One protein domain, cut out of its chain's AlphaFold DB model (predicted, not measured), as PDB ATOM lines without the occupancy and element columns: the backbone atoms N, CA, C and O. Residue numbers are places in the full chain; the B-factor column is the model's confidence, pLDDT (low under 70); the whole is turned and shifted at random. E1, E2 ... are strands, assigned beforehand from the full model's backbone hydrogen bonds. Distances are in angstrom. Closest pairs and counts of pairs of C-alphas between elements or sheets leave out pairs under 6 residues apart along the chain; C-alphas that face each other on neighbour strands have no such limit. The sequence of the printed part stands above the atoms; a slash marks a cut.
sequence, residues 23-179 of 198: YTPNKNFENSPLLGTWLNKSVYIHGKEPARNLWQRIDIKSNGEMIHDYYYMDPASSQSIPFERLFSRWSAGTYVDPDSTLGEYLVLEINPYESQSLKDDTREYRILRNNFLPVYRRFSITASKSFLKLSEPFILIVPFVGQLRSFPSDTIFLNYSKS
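Overview. This is residues 23 to 179 of the 198 residues of an uncharacterized protein of Gemmatimonadetes bacterium (UniProt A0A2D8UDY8). Look here for a closed barrel of eight antiparallel strands, with the long bent strands E5 and E6 side by side in its wall and two short strands, E1 and E7, added to the sheet outside the ring. The ring runs E2, E3, E4, E5, E6, E8, E9, E10 and back to E2, and its closing pair, E10 and E2, is short. The printed part has 157 residues with ten named strands, E1 to E10 in number order along the chain, and no named helix; the class is all strand. It holds two meanders, rows of strands each the antiparallel neighbour of the one before: E2 to E7, and E8 to E10. The whole is compact, with a radius of gyration of the C-alphas of 16.4 A, and spans 50 by 38 by 34 A.

Along the chain. Find C-alpha 104 at (139.946, 155.899, 108.853); from there E6, the longest strand, runs over residues 104 to 118, 38.3 A from first to last C-alpha, and bends by 67 degrees at residue 113. E5, residues 84 to 96, covers 32.1 A and bends by 70 degrees at residue 93. E4 is residues 65 to 71, 19.9 A long. E3 is residues 52 to 60, 25.7 A long. E2 starts at C-alpha 36, (139.554, 153.431, 133.878), and reaches residue 44 after 24.7 A. Next, read E8 at residues 135 to 141, 19.0 A long, E9 at residues 147 to 151, and E10 at residues 173 to 178, 15.9 A long, ending at C-alpha 178, (146.338, 150.920, 132.971). The short strands are E1, residues 23 to 25, and E7, residues 125 to 129.

Arrangement. Start at the hairpin of E5 and E6, antiparallel at 167 degrees, where N 91 and O 109 are within hydrogen-bond range at 3.0 A. Along E5 the pairing is staggered: on one side of it E4 is beside residues 84 to 89 and E1 beside residues 92 to 95, while E6 is on the other side. Check N 68 and O 86, 2.9 A, for E4 with E5, and N 24 and O 94, 2.8 A, for E1 with E5. E6 is staggered too: on the side of it away from E5, E8 is beside residues 106 to 110 and E7 beside residues 113 to 118. Here N 108 and O 137 are 2.8 A apart between E6 and E8, and N 117 and O 126 are 3.0 A apart between E6 and E7. One way round the ring, E3 and E4 form a hairpin, with N 57 and O 69 at 2.9 A, and E2 and E3 form another, with N 40 and O 56 at 2.9 A. The other way, the hairpin of E8 and E9 has N 149 and O 140 at 2.8 A, and that of E9 and E10 has N 176 and O 148 at 2.7 A. E10 and E2 close the ring, antiparallel at 136 degrees, with N 39 and O 177 at 2.8 A. Among the strands that are apart are E2 and E6, and E4 and E9.

Size, cuts and confidence. The two C-alphas farthest apart are those of Ser 100 and Asp 121, 51.3 A. The printed part has no cut between residues 23 and 179. Two links are long: residues 72 to 83 between E4 and E5, and residues 152 to 172 between E9 and E10. The mean pLDDT of the printed part is 87.5; look for values under 70 at residues 29 to 30, 45 to 49, 78 and 159 to 160.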
ATOM      1  N   TYR A  23     134.341 163.311 112.027       90.94
ATOM      2  CA  TYR A  23     134.200 162.539 113.255       90.94
ATOM      3  C   TYR A  23     132.791 161.965 113.413       90.94
ATOM      4  O   TYR A  23     131.802 162.696 113.366       90.94
ATOM      5  N   THR A  24     132.712 160.661 113.676       91.56
ATOM      6  CA  THR A  24     131.477 159.958 114.024       91.56
ATOM      7  C   THR A  24     131.632 159.301 115.400       91.56
ATOM      8  O   THR A  24     132.421 158.361 115.540       91.56
ATOM      9  N   PRO A  25     130.893 159.750 116.433       89.81
ATOM     10  CA  PRO A  25     130.998 159.178 117.770       89.81
ATOM     11  C   PRO A  25     130.407 157.765 117.829       89.81
ATOM     12  O   PRO A  25     129.337 157.480 117.283       89.81
ATOM     13  N   ASN A  26     131.073 156.878 118.564       85.25
ATOM     14  CA  ASN A  26     130.545 155.572 118.928       85.25
ATOM     15  C   ASN A  26     129.493 155.736 120.034       85.25
ATOM     16  O   ASN A  26     129.738 156.361 121.065       85.25
ATOM     17  N   LYS A  27     128.318 155.135 119.836       73.94
ATOM     18  CA  LYS A  27     127.185 155.237 120.767       73.94
ATOM     19  C   LYS A  27     127.304 154.313 121.988       73.94
ATOM     20  O   LYS A  27     126.593 154.523 122.963       73.94
ATOM     21  N   ASN A  28     128.209 153.331 121.980       70.00
ATOM     22  CA  ASN A  28     128.394 152.383 123.087       70.00
ATOM     23  C   ASN A  28     129.443 152.868 124.106       70.00
ATOM     24  O   ASN A  28     130.517 152.283 124.245       70.00
ATOM     25  N   PHE A  29     129.128 153.949 124.828       62.59
ATOM     26  CA  PHE A  29     130.043 154.606 125.774       62.59
ATOM     27  C   PHE A  29     130.288 153.808 127.073       62.59
ATOM     28  O   PHE A  29     131.404 153.811 127.594       62.59
ATOM     29  N   GLU A  30     129.281 153.083 127.575       62.56
ATOM     30  CA  GLU A  30     129.319 152.430 128.899       62.56
ATOM     31  C   GLU A  30     130.265 151.226 128.982       62.56
ATOM     32  O   GLU A  30     130.753 150.902 130.061       62.56
ATOM     33  N   ASN A  31     130.572 150.596 127.846       71.69
ATOM     34  CA  ASN A  31     131.408 149.392 127.768       71.69
ATOM     35  C   ASN A  31     132.740 149.639 127.046       71.69
ATOM     36  O   ASN A  31     133.385 148.701 126.567       71.69
ATOM     37  N   SER A  32     133.156 150.904 126.938       85.25
ATOM     38  CA  SER A  32     134.394 151.254 126.248       85.25
ATOM     39  C   SER A  32     135.613 150.640 126.954       85.25
ATOM     40  O   SER A  32     135.768 150.790 128.169       85.25
ATOM     41  N   PRO A  33     136.546 149.997 126.224       87.25
ATOM     42  CA  PRO A  33     137.773 149.467 126.818       87.25
ATOM     43  C   PRO A  33     138.713 150.581 127.319       87.25
ATOM     44  O   PRO A  33     139.656 150.293 128.056       87.25
ATOM     45  N   LEU A  34     138.432 151.839 126.952       90.94
ATOM     46  CA  LEU A  34     139.127 153.036 127.423       90.94
ATOM     47  C   LEU A  34     138.761 153.418 128.862       90.94
ATOM     48  O   LEU A  34     139.484 154.202 129.464       90.94
ATOM     49  N   LEU A  35     137.674 152.886 129.429       92.75
ATOM     50  CA  LEU A  35     137.286 153.203 130.802       92.75
ATOM     51  C   LEU A  35     138.362 152.773 131.810       92.75
ATOM     52  O   LEU A  35     138.921 151.669 131.729       92.75
ATOM     53  N   GLY A  36     138.599 153.638 132.793       93.25
ATOM     54  CA  GLY A  36     139.554 153.431 133.878       93.25
ATOM     55  C   GLY A  36     140.600 154.535 133.983       93.25
ATOM     56  O   GLY A  36     140.479 155.597 133.372       93.25
ATOM     57  N   THR A  37     141.621 154.257 134.789       95.44
ATOM     58  CA  THR A  37     142.742 155.162 135.047       95.44
ATOM     59  C   THR A  37     143.959 154.728 134.240       95.44
ATOM     60  O   THR A  37     144.356 153.563 134.267       95.44
ATOM     61  N   TRP A  38     144.570 155.681 133.547       95.62
ATOM     62  CA  TRP A  38     145.715 155.483 132.668       95.62
ATOM     63  C   TRP A  38     146.878 156.363 133.105       95.62
ATOM     64  O   TRP A  38     146.691 157.547 133.380       95.62
ATOM     65  N   LEU A  39     148.080 155.797 133.144       95.81
ATOM     66  CA  LEU A  39     149.290 156.469 133.598       95.81
ATOM     67  C   LEU A  39     150.335 156.503 132.493       95.81
ATOM     68  O   LEU A  39     150.660 155.480 131.897       95.81
ATOM     69  N   ASN A  40     150.897 157.679 132.250       94.44
ATOM     70  CA  ASN A  40     152.078 157.854 131.418       94.44
ATOM     71  C   ASN A  40     153.169 158.551 132.232       94.44
ATOM     72  O   ASN A  40     152.895 159.482 132.991       94.44
ATOM     73  N   LYS A  41     154.411 158.118 132.024       91.44
ATOM     74  CA  LYS A  41     155.611 158.842 132.434       91.44
ATOM     75  C   LYS A  41     156.350 159.258 131.170       91.44
ATOM     76  O   LYS A  41     156.654 158.420 130.323       91.44
ATOM     77  N   SER A  42     156.638 160.542 131.053       85.19
ATOM     78  CA  SER A  42     157.398 161.125 129.953       85.19
ATOM     79  C   SER A  42     158.512 162.007 130.500       85.19
ATOM     80  O   SER A  42     158.543 162.348 131.685       85.19
ATOM     81  N   VAL A  43     159.462 162.343 129.635       79.06
ATOM     82  CA  VAL A  43     160.498 163.328 129.927       79.06
ATOM     83  C   VAL A  43     160.151 164.581 129.138       79.06
ATOM     84  O   VAL A  43     160.007 164.522 127.920       79.06
ATOM     85  N   TYR A  44     159.982 165.696 129.840       70.50
ATOM     86  CA  TYR A  44     159.682 166.993 129.253       70.50
ATOM     87  C   TYR A  44     160.945 167.856 129.215       70.50
ATOM     88  O   TYR A  44     161.656 167.969 130.215       70.50
ATOM     89  N   ILE A  45     161.214 168.460 128.058       67.31
ATOM     90  CA  ILE A  45     162.323 169.390 127.832       67.31
ATOM     91  C   ILE A  45     161.721 170.677 127.266       67.31
ATOM     92  O   ILE A  45     161.062 170.638 126.227       67.31
ATOM     93  N   HIS A  46     161.946 171.811 127.934       59.66
ATOM     94  CA  HIS A  46     161.531 173.128 127.448       59.66
ATOM     95  C   HIS A  46     162.749 174.027 127.247       59.66
ATOM     96  O   HIS A  46     163.403 174.442 128.204       59.66
ATOM     97  N   GLY A  47     163.069 174.332 125.988       69.00
ATOM     98  CA  GLY A  47     164.207 175.183 125.651       69.00
ATOM     99  C   GLY A  47     165.532 174.626 126.182       69.00
ATOM    100  O   GLY A  47     165.922 173.512 125.843       69.00
ATOM    101  N   LYS A  48     166.237 175.424 126.994       69.38
ATOM    102  CA  LYS A  48     167.532 175.061 127.599       69.38
ATOM    103  C   LYS A  48     167.411 174.497 129.020       69.38
ATOM    104  O   LYS A  48     168.435 174.250 129.653       69.38
ATOM    105  N   GLU A  49     166.197 174.344 129.546       64.88
ATOM    106  CA  GLU A  49     166.012 173.796 130.888       64.88
ATOM    107  C   GLU A  49     166.387 172.310 130.952       64.88
ATOM    108  O   GLU A  49     166.196 171.580 129.973       64.88
ATOM    109  N   PRO A  50     166.902 171.835 132.103       72.00
ATOM    110  CA  PRO A  50     167.168 170.419 132.289       72.00
ATOM    111  C   PRO A  50     165.879 169.615 132.128       72.00
ATOM    112  O   PRO A  50     164.805 170.022 132.575       72.00
ATOM    113  N   ALA A  51     166.013 168.447 131.507       77.56
ATOM    114  CA  ALA A  51     164.921 167.515 131.310       77.56
ATOM    115  C   ALA A  51     164.269 167.144 132.652       77.56
ATOM    116  O   ALA A  51     164.961 166.773 133.605       77.56
ATOM    117  N   ARG A  52     162.939 167.222 132.732       77.00
ATOM    118  CA  ARG A  52     162.181 166.872 133.942       77.00
ATOM    119  C   ARG A  52     161.253 165.703 133.665       77.00
ATOM    120  O   ARG A  52     160.672 165.597 132.586       77.00
ATOM    121  N   ASN A  53     161.096 164.827 134.651       82.69
ATOM    122  CA  ASN A  53     160.062 163.802 134.584       82.69
ATOM    123  C   ASN A  53     158.689 164.472 134.679       82.69
ATOM    124  O   ASN A  53     158.449 165.280 135.575       82.69
ATOM    125  N   LEU A  54     157.797 164.088 133.777       88.75
ATOM    126  CA  LEU A  54     156.406 164.493 133.765       88.75
ATOM    127  C   LEU A  54     155.541 163.241 133.849       88.75
ATOM    128  O   LEU A  54     155.643 162.336 133.019       88.75
ATOM    129  N   TRP A  55     154.670 163.205 134.845       92.88
ATOM    130  CA  TRP A  55     153.658 162.170 134.963       92.88
ATOM    131  C   TRP A  55     152.311 162.711 134.521       92.88
ATOM    132  O   TRP A  55     151.946 163.845 134.831       92.88
ATOM    133  N   GLN A  56     151.565 161.878 133.810       94.00
ATOM    134  CA  GLN A  56     150.209 162.162 133.379       94.00
ATOM    135  C   GLN A  56     149.299 161.050 133.878       94.00
ATOM    136  O   GLN A  56     149.583 159.871 133.652       94.00
ATOM    137  N   ARG A  57     148.190 161.427 134.510       95.69
ATOM    138  CA  ARG A  57     147.107 160.512 134.860       95.69
ATOM    139  C   ARG A  57     145.850 160.929 134.124       95.69
ATOM    140  O   ARG A  57     145.435 162.078 134.223       95.69
ATOM    141  N   ILE A  58     145.245 159.991 133.413       96.38
ATOM    142  CA  ILE A  58     143.972 160.194 132.732       96.38
ATOM    143  C   ILE A  58     142.939 159.263 133.353       96.38
ATOM    144  O   ILE A  58     143.080 158.045 133.272       96.38
ATOM    145  N   ASP A  59     141.884 159.833 133.921       96.81
ATOM    146  CA  ASP A  59     140.710 159.093 134.372       96.81
ATOM    147  C   ASP A  59     139.597 159.233 133.332       96.81
ATOM    148  O   ASP A  59     139.068 160.328 133.152       96.81
ATOM    149  N   ILE A  60     139.219 158.135 132.674       94.75
ATOM    150  CA  ILE A  60     138.118 158.082 131.699       94.75
ATOM    151  C   ILE A  60     136.931 157.357 132.335       94.75
ATOM    152  O   ILE A  60     137.021 156.175 132.682       94.75
ATOM    153  N   LYS A  61     135.814 158.069 132.514       93.06
ATOM    154  CA  LYS A  61     134.654 157.605 133.287       93.06
ATOM    155  C   LYS A  61     133.450 157.323 132.397       93.06
ATOM    156  O   LYS A  61     133.235 157.987 131.386       93.06
ATOM    157  N   SER A  62     132.619 156.372 132.821       91.31
ATOM    158  CA  SER A  62     131.412 155.942 132.099       91.31
ATOM    159  C   SER A  62     130.326 157.014 132.009       91.31
ATOM    160  O   SER A  62     129.487 156.953 131.123       91.31
ATOM    161  N   ASN A  63     130.354 158.032 132.871       90.19
ATOM    162  CA  ASN A  63     129.435 159.173 132.813       90.19
ATOM    163  C   ASN A  63     129.842 160.248 131.779       90.19
ATOM    164  O   ASN A  63     129.343 161.374 131.835       90.19
ATOM    165  N   GLY A  64     130.787 159.935 130.887       91.62
ATOM    166  CA  GLY A  64     131.288 160.848 129.861       91.62
ATOM    167  C   GLY A  64     132.282 161.894 130.369       91.62
ATOM    168  O   GLY A  64     132.650 162.784 129.608       91.62
ATOM    169  N   GLU A  65     132.722 161.815 131.630       95.44
ATOM    170  CA  GLU A  65     133.772 162.685 132.177       95.44
ATOM    171  C   GLU A  65     135.166 162.099 131.948       95.44
ATOM    172  O   GLU A  65     135.398 160.900 132.128       95.44
ATOM    173  N   MET A  66     136.106 162.973 131.608       96.31
ATOM    174  CA  MET A  66     137.529 162.688 131.535       96.31
ATOM    175  C   MET A  66     138.293 163.729 132.353       96.31
ATOM    176  O   MET A  66     138.037 164.926 132.238       96.31
ATOM    177  N   ILE A  67     139.233 163.272 133.179       97.50
ATOM    178  CA  ILE A  67     140.123 164.141 133.958       97.50
ATOM    179  C   ILE A  67     141.555 163.832 133.553       97.50
ATOM    180  O   ILE A  67     141.966 162.676 133.612       97.50
ATOM    181  N   HIS A  68     142.305 164.854 133.158       96.56
ATOM    182  CA  HIS A  68     143.729 164.755 132.861       96.56
ATOM    183  C   HIS A  68     144.507 165.544 133.911       96.56
ATOM    184  O   HIS A  68     144.463 166.767 133.931       96.56
ATOM    185  N   ASP A  69     145.209 164.835 134.786       96.19
ATOM    186  CA  ASP A  69     146.058 165.412 135.825       96.19
ATOM    187  C   ASP A  69     147.542 165.302 135.419       96.19
ATOM    188  O   ASP A  69     147.985 164.259 134.920       96.19
ATOM    189  N   TYR A  70     148.320 166.354 135.673       93.25
ATOM    190  CA  TYR A  70     149.759 166.419 135.398       93.25
ATOM    191  C   TYR A  70     150.555 166.622 136.686       93.25
ATOM    192  O   TYR A  70     150.196 167.452 137.521       93.25
ATOM    193  N   TYR A  71     151.661 165.894 136.840       92.00
ATOM    194  CA  TYR A  71     152.465 165.887 138.062       92.00
ATOM    195  C   TYR A  71     153.964 165.958 137.763       92.00
ATOM    196  O   TYR A  71     154.450 165.350 136.807       92.00
ATOM    197  N   TYR A  72     154.717 166.628 138.638       86.81
ATOM    198  CA  TYR A  72     156.187 166.569 138.647       86.81
ATOM    199  C   TYR A  72     156.732 165.327 139.374       86.81
ATOM    200  O   TYR A  72     157.918 165.013 139.284       86.81
ATOM    201  N   MET A  73     155.871 164.607 140.095       86.94
ATOM    202  CA  MET A  73     156.201 163.413 140.875       86.94
ATOM    203  C   MET A  73     155.238 162.273 140.542       86.94
ATOM    204  O   MET A  73     154.200 162.492 139.925       86.94
ATOM    205  N   ASP A  74     155.578 161.055 140.959       88.94
ATOM    206  CA  ASP A  74     154.704 159.894 140.784       88.94
ATOM    207  C   ASP A  74     153.322 160.148 141.436       88.94
ATOM    208  O   ASP A  74     153.267 160.504 142.619       88.94
ATOM    209  N   PRO A  75     152.201 159.998 140.703       88.56
ATOM    210  CA  PRO A  75     150.852 160.191 141.240       88.56
ATOM    211  C   PRO A  75     150.454 159.179 142.325       88.56
ATOM    212  O   PRO A  75     149.492 159.435 143.044       88.56
ATOM    213  N   ALA A  76     151.167 158.057 142.471       85.25
ATOM    214  CA  ALA A  76     150.959 157.106 143.565       85.25
ATOM    215  C   ALA A  76     151.573 157.573 144.902       85.25
ATOM    216  O   ALA A  76     151.270 157.009 145.954       85.25
ATOM    217  N   SER A  77     152.425 158.605 144.890       82.06
ATOM    218  CA  SER A  77     152.988 159.182 146.113       82.06
ATOM    219  C   SER A  77     151.921 159.928 146.921       82.06
ATOM    220  O   SER A  77     151.151 160.722 146.380       82.06
ATOM    221  N   SER A  78     151.922 159.752 148.244       69.44
ATOM    222  CA  SER A  78     150.969 160.388 149.171       69.44
ATOM    223  C   SER A  78     151.043 161.921 149.208       69.44
ATOM    224  O   SER A  78     150.134 162.571 149.723       69.44
ATOM    225  N   GLN A  79     152.112 162.502 148.662       75.12
ATOM    226  CA  GLN A  79     152.336 163.947 148.589       75.12
ATOM    227  C   GLN A  79     152.068 164.524 147.193       75.12
ATOM    228  O   GLN A  79     152.273 165.716 146.975       75.12
ATOM    229  N   SER A  80     151.633 163.697 146.242       82.75
ATOM    230  CA  SER A  80     151.474 164.121 144.856       82.75
ATOM    231  C   SER A  80     150.240 165.011 144.691       82.75
ATOM    232  O   SER A  80     149.101 164.566 144.842       82.75
ATOM    233  N   ILE A  81     150.472 166.286 144.383       88.44
ATOM    234  CA  ILE A  81     149.437 167.252 144.002       88.44
ATOM    235  C   ILE A  81     149.644 167.542 142.515       88.44
ATOM    236  O   ILE A  81     150.772 167.865 142.129       88.44
ATOM    237  N   PRO A  82     148.612 167.405 141.666       92.69
ATOM    238  CA  PRO A  82     148.773 167.748 140.266       92.69
ATOM    239  C   PRO A  82     149.000 169.252 140.129       92.69
ATOM    240  O   PRO A  82     148.296 170.050 140.740       92.69
ATOM    241  N   PHE A  83     149.996 169.649 139.342       91.75
ATOM    242  CA  PHE A  83     150.246 171.069 139.096       91.75
ATOM    243  C   PHE A  83     149.281 171.636 138.046       91.75
ATOM    244  O   PHE A  83     149.036 172.836 138.027       91.75
ATOM    245  N   GLU A  84     148.709 170.775 137.202       93.62
ATOM    246  CA  GLU A  84     147.693 171.126 136.213       93.62
ATOM    247  C   GLU A  84     146.636 170.022 136.160       93.62
ATOM    248  O   GLU A  84     146.961 168.831 136.239       93.62
ATOM    249  N   ARG A  85     145.370 170.416 136.020       96.94
ATOM    250  CA  ARG A  85     144.235 169.501 135.888       96.94
ATOM    251  C   ARG A  85     143.303 169.995 134.802       96.94
ATOM    252  O   ARG A  85     142.876 171.143 134.845       96.94
ATOM    253  N   LEU A  86     142.924 169.118 133.887       96.94
ATOM    254  CA  LEU A  86     141.989 169.417 132.812       96.94
ATOM    255  C   LEU A  86     140.753 168.529 132.939       96.94
ATOM    256  O   LEU A  86     140.851 167.302 132.908       96.94
ATOM    257  N   PHE A  87     139.587 169.150 133.052       97.31
ATOM    258  CA  PHE A  87     138.292 168.485 133.110       97.31
ATOM    259  C   PHE A  87     137.607 168.608 131.756       97.31
ATOM    260  O   PHE A  87     137.507 169.697 131.185       97.31
ATOM    261  N   SER A  88     137.170 167.471 131.224       97.25
ATOM    262  CA  SER A  88     136.650 167.366 129.864       97.25
ATOM    263  C   SER A  88     135.466 166.416 129.779       97.25
ATOM    264  O   SER A  88     135.361 165.453 130.538       97.25
ATOM    265  N   ARG A  89     134.610 166.642 128.784       95.69
ATOM    266  CA  ARG A  89     133.762 165.581 128.234       95.69
ATOM    267  C   ARG A  89     134.565 164.774 127.228       95.69
ATOM    268  O   ARG A  89     135.445 165.330 126.572       95.69
ATOM    269  N   TRP A  90     134.268 163.489 127.090       94.56
ATOM    270  CA  TRP A  90     134.928 162.651 126.093       94.56
ATOM    271  C   TRP A  90     133.933 161.819 125.293       94.56
ATOM    272  O   TRP A  90     132.872 161.437 125.791       94.56
ATOM    273  N   SER A  91     134.308 161.513 124.056       93.38
ATOM    274  CA  SER A  91     133.639 160.520 123.224       93.38
ATOM    275  C   SER A  91     134.683 159.772 122.388       93.38
ATOM    276  O   SER A  91     135.689 160.332 121.955       93.38
ATOM    277  N   ALA A  92     134.509 158.464 122.218       92.19
ATOM    278  CA  ALA A  92     135.338 157.674 121.309       92.19
ATOM    279  C   ALA A  92     134.548 157.417 120.034       92.19
ATOM    280  O   ALA A  92     133.338 157.230 120.095       92.19
ATOM    281  N   GLY A  93     135.215 157.386 118.892       90.94
ATOM    282  CA  GLY A  93     134.561 157.259 117.600       90.94
ATOM    283  C   GLY A  93     135.558 156.976 116.494       90.94
ATOM    284  O   GLY A  93     136.717 156.639 116.756       90.94
ATOM    285  N   THR A  94     135.095 157.125 115.264       90.88
ATOM    286  CA  THR A  94     135.936 157.034 114.075       90.88
ATOM    287  C   THR A  94     136.037 158.391 113.399       90.88
ATOM    288  O   THR A  94     135.140 159.227 113.508       90.88
ATOM    289  N   TYR A  95     137.164 158.642 112.746       90.38
ATOM    290  CA  TYR A  95     137.383 159.821 111.922       90.38
ATOM    291  C   TYR A  95     137.769 159.375 110.523       90.38
ATOM    292  O   TYR A  95     138.792 158.707 110.360       90.38
ATOM    293  N   VAL A  96     136.956 159.745 109.538       91.31
ATOM    294  CA  VAL A  96     137.265 159.534 108.121       91.31
ATOM    295  C   VAL A  96     137.963 160.788 107.608       91.31
ATOM    296  O   VAL A  96     137.364 161.868 107.605       91.31
ATOM    297  N   ASP A  97     139.235 160.652 107.232       89.44
ATOM    298  CA  ASP A  97     140.070 161.783 106.829       89.44
ATOM    299  C   ASP A  97     139.575 162.409 105.506       89.44
ATOM    300  O   ASP A  97     139.192 161.677 104.590       89.44
ATOM    301  N   PRO A  98     139.532 163.752 105.387       88.88
ATOM    302  CA  PRO A  98     139.170 164.410 104.133       88.88
ATOM    303  C   PRO A  98     140.198 164.208 103.008       88.88
ATOM    304  O   PRO A  98     139.835 164.349 101.839       88.88
ATOM    305  N   ASP A  99     141.456 163.895 103.325       87.38
ATOM    306  CA  ASP A  99     142.433 163.451 102.331       87.38
ATOM    307  C   ASP A  99     142.185 161.973 102.012       87.38
ATOM    308  O   ASP A  99     142.408 161.097 102.844       87.38
ATOM    309  N   SER A 100     141.758 161.680 100.782       81.06
ATOM    310  CA  SER A 100     141.440 160.318 100.332       81.06
ATOM    311  C   SER A 100     142.632 159.356 100.316       81.06
ATOM    312  O   SER A 100     142.442 158.151 100.163       81.06
ATOM    313  N   THR A 101     143.862 159.873 100.394       83.81
ATOM    314  CA  THR A 101     145.067 159.042 100.536       83.81
ATOM    315  C   THR A 101     145.285 158.589 101.979       83.81
ATOM    316  O   THR A 101     146.022 157.629 102.223       83.81
ATOM    317  N   LEU A 102     144.624 159.249 102.932       80.25
ATOM    318  CA  LEU A 102     144.597 158.891 104.338       80.25
ATOM    319  C   LEU A 102     143.374 158.016 104.643       80.25
ATOM    320  O   LEU A 102     142.386 157.972 103.912       80.25
ATOM    321  N   GLY A 103     143.496 157.227 105.708       84.06
ATOM    322  CA  GLY A 103     142.506 156.219 106.077       84.06
ATOM    323  C   GLY A 103     141.517 156.688 107.139       84.06
ATOM    324  O   GLY A 103     141.449 157.854 107.523       84.06
ATOM    325  N   GLU A 104     140.773 155.723 107.665       88.94
ATOM    326  CA  GLU A 104     139.946 155.899 108.853       88.94
ATOM    327  C   GLU A 104     140.777 155.681 110.126       88.94
ATOM    328  O   GLU A 104     141.589 154.753 110.212       88.94
ATOM    329  N   TYR A 105     140.556 156.518 111.139       89.88
ATOM    330  CA  TYR A 105     141.238 156.423 112.429       89.88
ATOM    331  C   TYR A 105     140.254 156.235 113.581       89.88
ATOM    332  O   TYR A 105     139.200 156.865 113.622       89.88
ATOM    333  N   LEU A 106     140.645 155.440 114.579       91.12
ATOM    334  CA  LEU A 106     140.001 155.449 115.892       91.12
ATOM    335  C   LEU A 106     140.431 156.699 116.660       91.12
ATOM    336  O   LEU A 106     141.629 156.941 116.846       91.12
ATOM    337  N   VAL A 107     139.456 157.488 117.105       92.62
ATOM    338  CA  VAL A 107     139.686 158.816 117.677       92.62
ATOM    339  C   VAL A 107     138.930 159.006 118.983       92.62
ATOM    340  O   VAL A 107     137.753 158.671 119.105       92.62
ATOM    341  N   LEU A 108     139.632 159.575 119.958       94.19
ATOM    342  CA  LEU A 108     139.076 160.128 121.179       94.19
ATOM    343  C   LEU A 108     138.885 161.632 120.962       94.19
ATOM    344  O   LEU A 108     139.868 162.356 120.807       94.19
ATOM    345  N   GLU A 109     137.638 162.084 120.932       94.38
ATOM    346  CA  GLU A 109     137.292 163.496 121.045       94.38
ATOM    347  C   GLU A 109     137.268 163.869 122.528       94.38
ATOM    348  O   GLU A 109     136.671 163.181 123.360       94.38
ATOM    349  N   ILE A 110     137.939 164.964 122.855       95.69
ATOM    350  CA  ILE A 110     138.063 165.513 124.196       95.69
ATOM    351  C   ILE A 110     137.594 166.957 124.112       95.69
ATOM    352  O   ILE A 110     138.154 167.754 123.362       95.69
ATOM    353  N   ASN A 111     136.578 167.287 124.900       95.38
ATOM    354  CA  ASN A 111     135.945 168.598 124.962       95.38
ATOM    355  C   ASN A 111     136.202 169.201 126.348       95.38
ATOM    356  O   ASN A 111     135.416 168.947 127.271       95.38
ATOM    357  N   PRO A 112     137.306 169.945 126.538       96.06
ATOM    358  CA  PRO A 112     137.624 170.528 127.827       96.06
ATOM    359  C   PRO A 112     136.637 171.632 128.186       96.06
ATOM    360  O   PRO A 112     136.166 172.375 127.327       96.06
ATOM    361  N   TYR A 113     136.327 171.752 129.471       96.25
ATOM    362  CA  TYR A 113     135.447 172.808 129.975       96.25
ATOM    363  C   TYR A 113     136.034 173.541 131.184       96.25
ATOM    364  O   TYR A 113     135.609 174.660 131.480       96.25
ATOM    365  N   GLU A 114     137.023 172.953 131.861       97.44
ATOM    366  CA  GLU A 114     137.712 173.577 132.987       97.44
ATOM    367  C   GLU A 114     139.184 173.145 133.046       97.44
ATOM    368  O   GLU A 114     139.494 171.961 132.921       97.44
ATOM    369  N   SER A 115     140.079 174.106 133.271       95.75
ATOM    370  CA  SER A 115     141.484 173.890 133.628       95.75
ATOM    371  C   SER A 115     141.740 174.464 135.019       95.75
ATOM    372  O   SER A 115     141.176 175.494 135.407       95.75
ATOM    373  N   GLN A 116     142.565 173.763 135.786       96.12
ATOM    374  CA  GLN A 116     142.989 174.152 137.118       96.12
ATOM    375  C   GLN A 116     144.513 174.096 137.195       96.12
ATOM    376  O   GLN A 116     145.089 173.007 137.242       96.12
ATOM    377  N   SER A 117     145.148 175.261 137.304       93.69
ATOM    378  CA  SER A 117     146.598 175.388 137.484       93.69
ATOM    379  C   SER A 117     146.922 175.666 138.946       93.69
ATOM    380  O   SER A 117     146.373 176.601 139.536       93.69
ATOM    381  N   LEU A 118     147.791 174.861 139.551       91.62
ATOM    382  CA  LEU A 118     148.244 175.060 140.924       91.62
ATOM    383  C   LEU A 118     148.999 176.392 141.012       91.62
ATOM    384  O   LEU A 118     149.869 176.665 140.189       91.62
ATOM    385  N   LYS A 119     148.662 177.238 141.989       88.69
ATOM    386  CA  LYS A 119     149.437 178.461 142.232       88.69
ATOM    387  C   LYS A 119     150.704 178.098 143.005       88.69
ATOM    388  O   LYS A 119     150.611 177.380 144.007       88.69
ATOM    389  N   ASP A 120     151.831 178.651 142.572       83.25
ATOM    390  CA  ASP A 120     153.140 178.464 143.205       83.25
ATOM    391  C   ASP A 120     153.079 178.700 144.718       83.25
ATOM    392  O   ASP A 120     152.396 179.609 145.190       83.25
ATOM    393  N   ASP A 121     153.761 177.839 145.475       81.44
ATOM    394  CA  ASP A 121     153.855 177.874 146.941       81.44
ATOM    395  C   ASP A 121     152.515 177.812 147.702       81.44
ATOM    396  O   ASP A 121     152.445 178.102 148.899       81.44
ATOM    397  N   THR A 122     151.436 177.366 147.048       82.81
ATOM    398  CA  THR A 122     150.128 177.156 147.688       82.81
ATOM    399  C   THR A 122     149.571 175.749 147.447       82.81
ATOM    400  O   THR A 122     150.146 174.923 146.744       82.81
ATOM    401  N   ARG A 123     148.403 175.466 148.040       84.50
ATOM    402  CA  ARG A 123     147.564 174.297 147.710       84.50
ATOM    403  C   ARG A 123     146.277 174.693 146.982       84.50
ATOM    404  O   ARG A 123     145.289 173.963 147.027       84.50
ATOM    405  N   GLU A 124     146.274 175.865 146.359       91.81
ATOM    406  CA  GLU A 124     145.114 176.424 145.677       91.81
ATOM    407  C   GLU A 124     145.284 176.384 144.163       91.81
ATOM    408  O   GLU A 124     146.384 176.560 143.642       91.81
ATOM    409  N   TYR A 125     144.166 176.250 143.452       93.38
ATOM    410  CA  TYR A 125     144.147 176.311 141.995       93.38
ATOM    411  C   TYR A 125     143.625 177.655 141.495       93.38
ATOM    412  O   TYR A 125     142.666 178.222 142.028       93.38
ATOM    413  N   ARG A 126     144.236 178.149 140.422       92.31
ATOM    414  CA  ARG A 126     143.622 179.110 139.513       92.31
ATOM    415  C   ARG A 126     142.732 178.332 138.551       92.31
ATOM    416  O   ARG A 126     143.197 177.391 137.921       92.31
ATOM    417  N   ILE A 127     141.469 178.730 138.451       94.50
ATOM    418  CA  ILE A 127     140.470 178.037 137.637       94.50
ATOM    419  C   ILE A 127     140.202 178.858 136.378       94.50
ATOM    420  O   ILE A 127     139.852 180.036 136.472       94.50
ATOM    421  N   LEU A 128     140.319 178.222 135.217       93.31
ATOM    422  CA  LEU A 128     139.858 178.738 133.935       93.31
ATOM    423  C   LEU A 128     138.692 177.877 133.453       93.31
ATOM    424  O   LEU A 128     138.813 176.659 133.371       93.31
ATOM    425  N   ARG A 129     137.562 178.505 133.124       94.56
ATOM    426  CA  ARG A 129     136.365 177.828 132.612       94.56
ATOM    427  C   ARG A 129     136.023 178.325 131.227       94.56
ATOM    428  O   ARG A 129     136.125 179.524 130.973       94.56
ATOM    429  N   ASN A 130     135.484 177.419 130.414       81.25
ATOM    430  CA  ASN A 130     135.043 177.683 129.046       81.25
ATOM    431  C   ASN A 130     136.200 178.192 128.148       81.25
ATOM    432  O   ASN A 130     137.326 178.359 128.603       81.25
ATOM    433  N   ASN A 131     135.937 178.413 126.855       81.94
ATOM    434  CA  ASN A 131     136.928 178.852 125.848       81.94
ATOM    435  C   ASN A 131     138.002 177.820 125.459       81.94
ATOM    436  O   ASN A 131     139.074 178.190 124.984       81.94
ATOM    437  N   PHE A 132     137.710 176.532 125.609       89.38
ATOM    438  CA  PHE A 132     138.562 175.472 125.080       89.38
ATOM    439  C   PHE A 132     138.023 174.985 123.742       89.38
ATOM    440  O   PHE A 132     136.811 174.926 123.529       89.38
ATOM    441  N   LEU A 133     138.934 174.622 122.845       90.44
ATOM    442  CA  LEU A 133     138.568 173.953 121.607       90.44
ATOM    443  C   LEU A 133     138.540 172.440 121.830       90.44
ATOM    444  O   LEU A 133     139.402 171.930 122.554       90.44
ATOM    445  N   PRO A 134     137.597 171.721 121.197       91.81
ATOM    446  CA  PRO A 134     137.676 170.278 121.068       91.81
ATOM    447  C   PRO A 134     139.038 169.863 120.525       91.81
ATOM    448  O   PRO A 134     139.534 170.429 119.544       91.81
ATOM    449  N   VAL A 135     139.632 168.856 121.151       94.44
ATOM    450  CA  VAL A 135     140.840 168.214 120.649       94.44
ATOM    451  C   VAL A 135     140.572 166.744 120.404       94.44
ATOM    452  O   VAL A 135     139.818 166.086 121.116       94.44
ATOM    453  N   TYR A 136     141.230 166.219 119.388       94.44
ATOM    454  CA  TYR A 136     141.092 164.858 118.925       94.44
ATOM    455  C   TYR A 136     142.435 164.163 119.070       94.44
ATOM    456  O   TYR A 136     143.488 164.734 118.769       94.44
ATOM    457  N   ARG A 137     142.403 162.922 119.542       94.88
ATOM    458  CA  ARG A 137     143.592 162.084 119.697       94.88
ATOM    459  C   ARG A 137     143.335 160.745 119.032       94.88
ATOM    460  O   ARG A 137     142.358 160.076 119.367       94.88
ATOM    461  N   ARG A 138     144.214 160.325 118.121       93.56
ATOM    462  CA  ARG A 138     144.203 158.944 117.626       93.56
ATOM    463  C   ARG A 138     144.542 158.019 118.780       93.56
ATOM    464  O   ARG A 138     145.425 158.343 119.581       93.56
ATOM    465  N   PHE A 139     143.880 156.873 118.851       93.62
ATOM    466  CA  PHE A 139     144.170 155.902 119.896       93.62
ATOM    467  C   PHE A 139     144.300 154.474 119.380       93.62
ATOM    468  O   PHE A 139     143.707 154.085 118.378       93.62
ATOM    469  N   SER A 140     145.068 153.674 120.112       91.44
ATOM    470  CA  SER A 140     145.042 152.218 120.011       91.44
ATOM    471  C   SER A 140     145.176 151.604 121.397       91.44
ATOM    472  O   SER A 140     145.828 152.160 122.278       91.44
ATOM    473  N   ILE A 141     144.527 150.464 121.601       89.31
ATOM    474  CA  ILE A 141     144.550 149.726 122.862       89.31
ATOM    475  C   ILE A 141     145.014 148.301 122.588       89.31
ATOM    476  O   ILE A 141     144.636 147.706 121.578       89.31
ATOM    477  N   THR A 142     145.858 147.748 123.456       86.94
ATOM    478  CA  THR A 142     146.265 146.345 123.323       86.94
ATOM    479  C   THR A 142     145.081 145.412 123.555       86.94
ATOM    480  O   THR A 142     144.134 145.755 124.264       86.94
ATOM    481  N   ALA A 143     145.153 144.190 123.020       79.56
ATOM    482  CA  ALA A 143     144.118 143.173 123.231       79.56
ATOM    483  C   ALA A 143     143.857 142.889 124.725       79.56
ATOM    484  O   ALA A 143     142.716 142.673 125.126       79.56
ATOM    485  N   SER A 144     144.900 142.973 125.561       84.62
ATOM    486  CA  SER A 144     144.806 142.828 127.021       84.62
ATOM    487  C   SER A 144     144.111 143.999 127.727       84.62
ATOM    488  O   SER A 144     143.830 143.912 128.918       84.62
ATOM    489  N   LYS A 145     143.863 145.113 127.022       86.94
ATOM    490  CA  LYS A 145     143.335 146.377 127.563       86.94
ATOM    491  C   LYS A 145     144.204 146.999 128.662       86.94
ATOM    492  O   LYS A 145     143.714 147.805 129.445       86.94
ATOM    493  N   SER A 146     145.484 146.636 128.709       88.38
ATOM    494  CA  SER A 146     146.440 147.105 129.723       88.38
ATOM    495  C   SER A 146     147.281 148.284 129.243       88.38
ATOM    496  O   SER A 146     147.848 148.995 130.065       88.38
ATOM    497  N   PHE A 147     147.365 148.505 127.928       91.81
ATOM    498  CA  PHE A 147     148.137 149.597 127.346       91.81
ATOM    499  C   PHE A 147     147.307 150.381 126.343       91.81
ATOM    500  O   PHE A 147     146.672 149.800 125.463       91.81
ATOM    501  N   LEU A 148     147.364 151.701 126.468       93.88
ATOM    502  CA  LEU A 148     146.691 152.666 125.615       93.88
ATOM    503  C   LEU A 148     147.747 153.569 124.986       93.88
ATOM    504  O   LEU A 148     148.541 154.183 125.691       93.88
ATOM    505  N   LYS A 149     147.750 153.685 123.663       94.00
ATOM    506  CA  LYS A 149     148.509 154.721 122.961       94.00
ATOM    507  C   LYS A 149     147.569 155.856 122.617       94.00
ATOM    508  O   LYS A 149     146.520 155.600 122.034       94.00
ATOM    509  N   LEU A 150     147.959 157.084 122.932       94.50
ATOM    510  CA  LEU A 150     147.255 158.287 122.497       94.50
ATOM    511  C   LEU A 150     148.218 159.176 121.726       94.50
ATOM    512  O   LEU A 150     149.313 159.460 122.209       94.50
ATOM    513  N   SER A 151     147.798 159.649 120.560       92.06
ATOM    514  CA  SER A 151     148.547 160.655 119.812       92.06
ATOM    515  C   SER A 151     148.626 161.973 120.587       92.06
ATOM    516  O   SER A 151     147.902 162.165 121.564       92.06
ATOM    517  N   GLU A 152     149.450 162.918 120.165       89.25
ATOM    518  CA  GLU A 152     149.330 164.312 120.611       89.25
ATOM    519  C   GLU A 152     147.933 164.892 120.285       89.25
ATOM    520  O   GLU A 152     147.262 164.391 119.370       89.25
ATOM    521  N   PRO A 153     147.445 165.884 121.060       91.06
ATOM    522  CA  PRO A 153     146.158 166.530 120.809       91.06
ATOM    523  C   PRO A 153     146.178 167.341 119.510       91.06
ATOM    524  O   PRO A 153     147.123 168.082 119.247       91.06
ATOM    525  N   PHE A 154     145.105 167.241 118.724       89.12
ATOM    526  CA  PHE A 154     144.972 167.948 117.453       89.12
ATOM    527  C   PHE A 154     143.569 168.537 117.270       89.12
ATOM    528  O   PHE A 154     142.587 167.963 117.729       89.12
ATOM    529  N   ILE A 155     143.451 169.666 116.570       88.50
ATOM    530  CA  ILE A 155     142.152 170.268 116.232       88.50
ATOM    531  C   ILE A 155     141.772 169.815 114.820       88.50
ATOM    532  O   ILE A 155     142.346 170.304 113.848       88.50
ATOM    533  N   LEU A 156     140.817 168.887 114.701       83.12
ATOM    534  CA  LEU A 156     140.348 168.374 113.402       83.12
ATOM    535  C   LEU A 156     139.200 169.181 112.809       83.12
ATOM    536  O   LEU A 156     139.026 169.191 111.595       83.12
ATOM    537  N   ILE A 157     138.420 169.843 113.658       79.81
ATOM    538  CA  ILE A 157     137.285 170.660 113.245       79.81
ATOM    539  C   ILE A 157     137.564 172.067 113.738       79.81
ATOM    540  O   ILE A 157     137.538 172.328 114.942       79.81
ATOM    541  N   VAL A 158     137.881 172.974 112.813       73.19
ATOM    542  CA  VAL A 158     138.102 174.372 113.180       73.19
ATOM    543  C   VAL A 158     136.746 174.990 113.538       73.19
ATOM    544  O   VAL A 158     135.844 175.003 112.691       73.19
ATOM    545  N   PRO A 159     136.575 175.509 114.765       63.56
ATOM    546  CA  PRO A 159     135.327 176.143 115.164       63.56
ATOM    547  C   PRO A 159     134.987 177.318 114.236       63.56
ATOM    548  O   PRO A 159     135.878 177.939 113.659       63.56
ATOM    549  N   PHE A 160     133.698 177.633 114.106       64.12
ATOM    550  CA  PHE A 160     133.134 178.730 113.293       64.12
ATOM    551  C   PHE A 160     133.204 178.565 111.767       64.12
ATOM    552  O   PHE A 160     132.298 179.034 111.086       64.12
ATOM    553  N   VAL A 161     134.213 177.877 111.231       74.38
ATOM    554  CA  VAL A 161     134.325 177.592 109.785       74.38
ATOM    555  C   VAL A 161     133.990 176.144 109.423       74.38
ATOM    556  O   VAL A 161     133.775 175.855 108.251       74.38
ATOM    557  N   GLY A 162     133.939 175.228 110.400       71.81
ATOM    558  CA  GLY A 162     133.563 173.823 110.179       71.81
ATOM    559  C   GLY A 162     134.519 173.056 109.261       71.81
ATOM    560  O   GLY A 162     134.192 171.969 108.794       71.81
ATOM    561  N   GLN A 163     135.697 173.622 108.986       84.00
ATOM    562  CA  GLN A 163     136.674 173.035 108.085       84.00
ATOM    563  C   GLN A 163     137.286 171.789 108.728       84.00
ATOM    564  O   GLN A 163     137.903 171.878 109.796       84.00
ATOM    565  N   LEU A 164     137.129 170.655 108.045       88.06
ATOM    566  CA  LEU A 164     137.778 169.394 108.389       88.06
ATOM    567  C   LEU A 164     139.269 169.463 108.054       88.06
ATOM    568  O   LEU A 164     139.658 169.973 107.001       88.06
ATOM    569  N   ARG A 165     140.103 168.939 108.950       88.81
ATOM    570  CA  ARG A 165     141.554 168.852 108.778       88.81
ATOM    571  C   ARG A 165     142.017 167.409 108.796       88.81
ATOM    572  O   ARG A 165     141.492 166.598 109.552       88.81
ATOM    573  N   SER A 166     143.034 167.111 108.009       87.94
ATOM    574  CA  SER A 166     143.700 165.817 108.069       87.94
ATOM    575  C   SER A 166     144.516 165.671 109.347       87.94
ATOM    576  O   SER A 166     145.045 166.657 109.876       87.94
ATOM    577  N   PHE A 167     144.642 164.441 109.843       84.25
ATOM    578  CA  PHE A 167     145.621 164.168 110.893       84.25
ATOM    579  C   PHE A 167     147.046 164.330 110.350       84.25
ATOM    580  O   PHE A 167     147.319 163.918 109.221       84.25
ATOM    581  N   PRO A 168     147.996 164.834 111.157       82.50
ATOM    582  CA  PRO A 168     149.402 164.809 110.776       82.50
ATOM    583  C   PRO A 168     149.873 163.365 110.573       82.50
ATOM    584  O   PRO A 168     149.598 162.479 111.394       82.50
ATOM    585  N   SER A 169     150.601 163.109 109.490       77.94
ATOM    586  CA  SER A 169     151.154 161.781 109.203       77.94
ATOM    587  C   SER A 169     152.214 161.362 110.231       77.94
ATOM    588  O   SER A 169     152.356 160.176 110.521       77.94
ATOM    589  N   ASP A 170     152.879 162.332 110.852       80.25
ATOM    590  CA  ASP A 170     154.020 162.209 111.758       80.25
ATOM    591  C   ASP A 170     153.669 162.407 113.246       80.25
ATOM    592  O   ASP A 170     154.541 162.707 114.060       80.25
ATOM    593  N   THR A 171     152.402 162.222 113.643       80.62
ATOM    594  CA  THR A 171     152.013 162.446 115.049       80.62
ATOM    595  C   THR A 171     152.746 161.522 116.022       80.62
ATOM    596  O   THR A 171     152.784 160.301 115.846       80.62
ATOM    597  N   ILE A 172     153.227 162.100 117.121       86.56
ATOM    598  CA  ILE A 172     153.877 161.364 118.204       86.56
ATOM    599  C   ILE A 172     152.816 160.709 119.096       86.56
ATOM    600  O   ILE A 172     151.758 161.279 119.371       86.56
ATOM    601  N   PHE A 173     153.098 159.492 119.568       88.62
ATOM    602  CA  PHE A 173     152.223 158.751 120.474       88.62
ATOM    603  C   PHE A 173     152.820 158.650 121.875       88.62
ATOM    604  O   PHE A 173     153.956 158.214 122.061       88.62
ATOM    605  N   LEU A 174     152.001 158.972 122.873       90.88
ATOM    606  CA  LEU A 174     152.271 158.711 124.278       90.88
ATOM    607  C   LEU A 174     151.696 157.346 124.664       90.88
ATOM    608  O   LEU A 174     150.544 157.033 124.359       90.88
ATOM    609  N   ASN A 175     152.506 156.540 125.351       92.75
ATOM    610  CA  ASN A 175     152.114 155.218 125.834       92.75
ATOM    611  C   ASN A 175     151.649 155.312 127.288       92.75
ATOM    612  O   ASN A 175     152.410 155.745 128.153       92.75
ATOM    613  N   TYR A 176     150.431 154.869 127.558       94.50
ATOM    614  CA  TYR A 176     149.855 154.795 128.889       94.50
ATOM    615  C   TYR A 176     149.699 153.332 129.306       94.50
ATOM    616  O   TYR A 176     149.299 152.490 128.499       94.50
ATOM    617  N   SER A 177     149.971 153.038 130.571       94.69
ATOM    618  CA  SER A 177     149.603 151.779 131.216       94.69
ATOM    619  C   SER A 177     148.335 151.967 132.038       94.69
ATOM    620  O   SER A 177     148.090 153.033 132.609       94.69
ATOM    621  N   LYS A 178     147.505 150.930 132.097       93.12
ATOM    622  CA  LYS A 178     146.338 150.920 132.971       93.12
ATOM    623  C   LYS A 178     146.800 150.835 134.424       93.12
ATOM    624  O   LYS A 178     147.703 150.066 134.743       93.12
ATOM    625  N   SER A 179     146.214 151.653 135.289       87.50
ATOM    626  CA  SER A 179     146.437 151.566 136.728       87.50
ATOM    627  C   SER A 179     145.385 150.646 137.335       87.50
ATOM    628  O   SER A 179     144.192 150.936 137.258       87.50
TER     629      SER A 179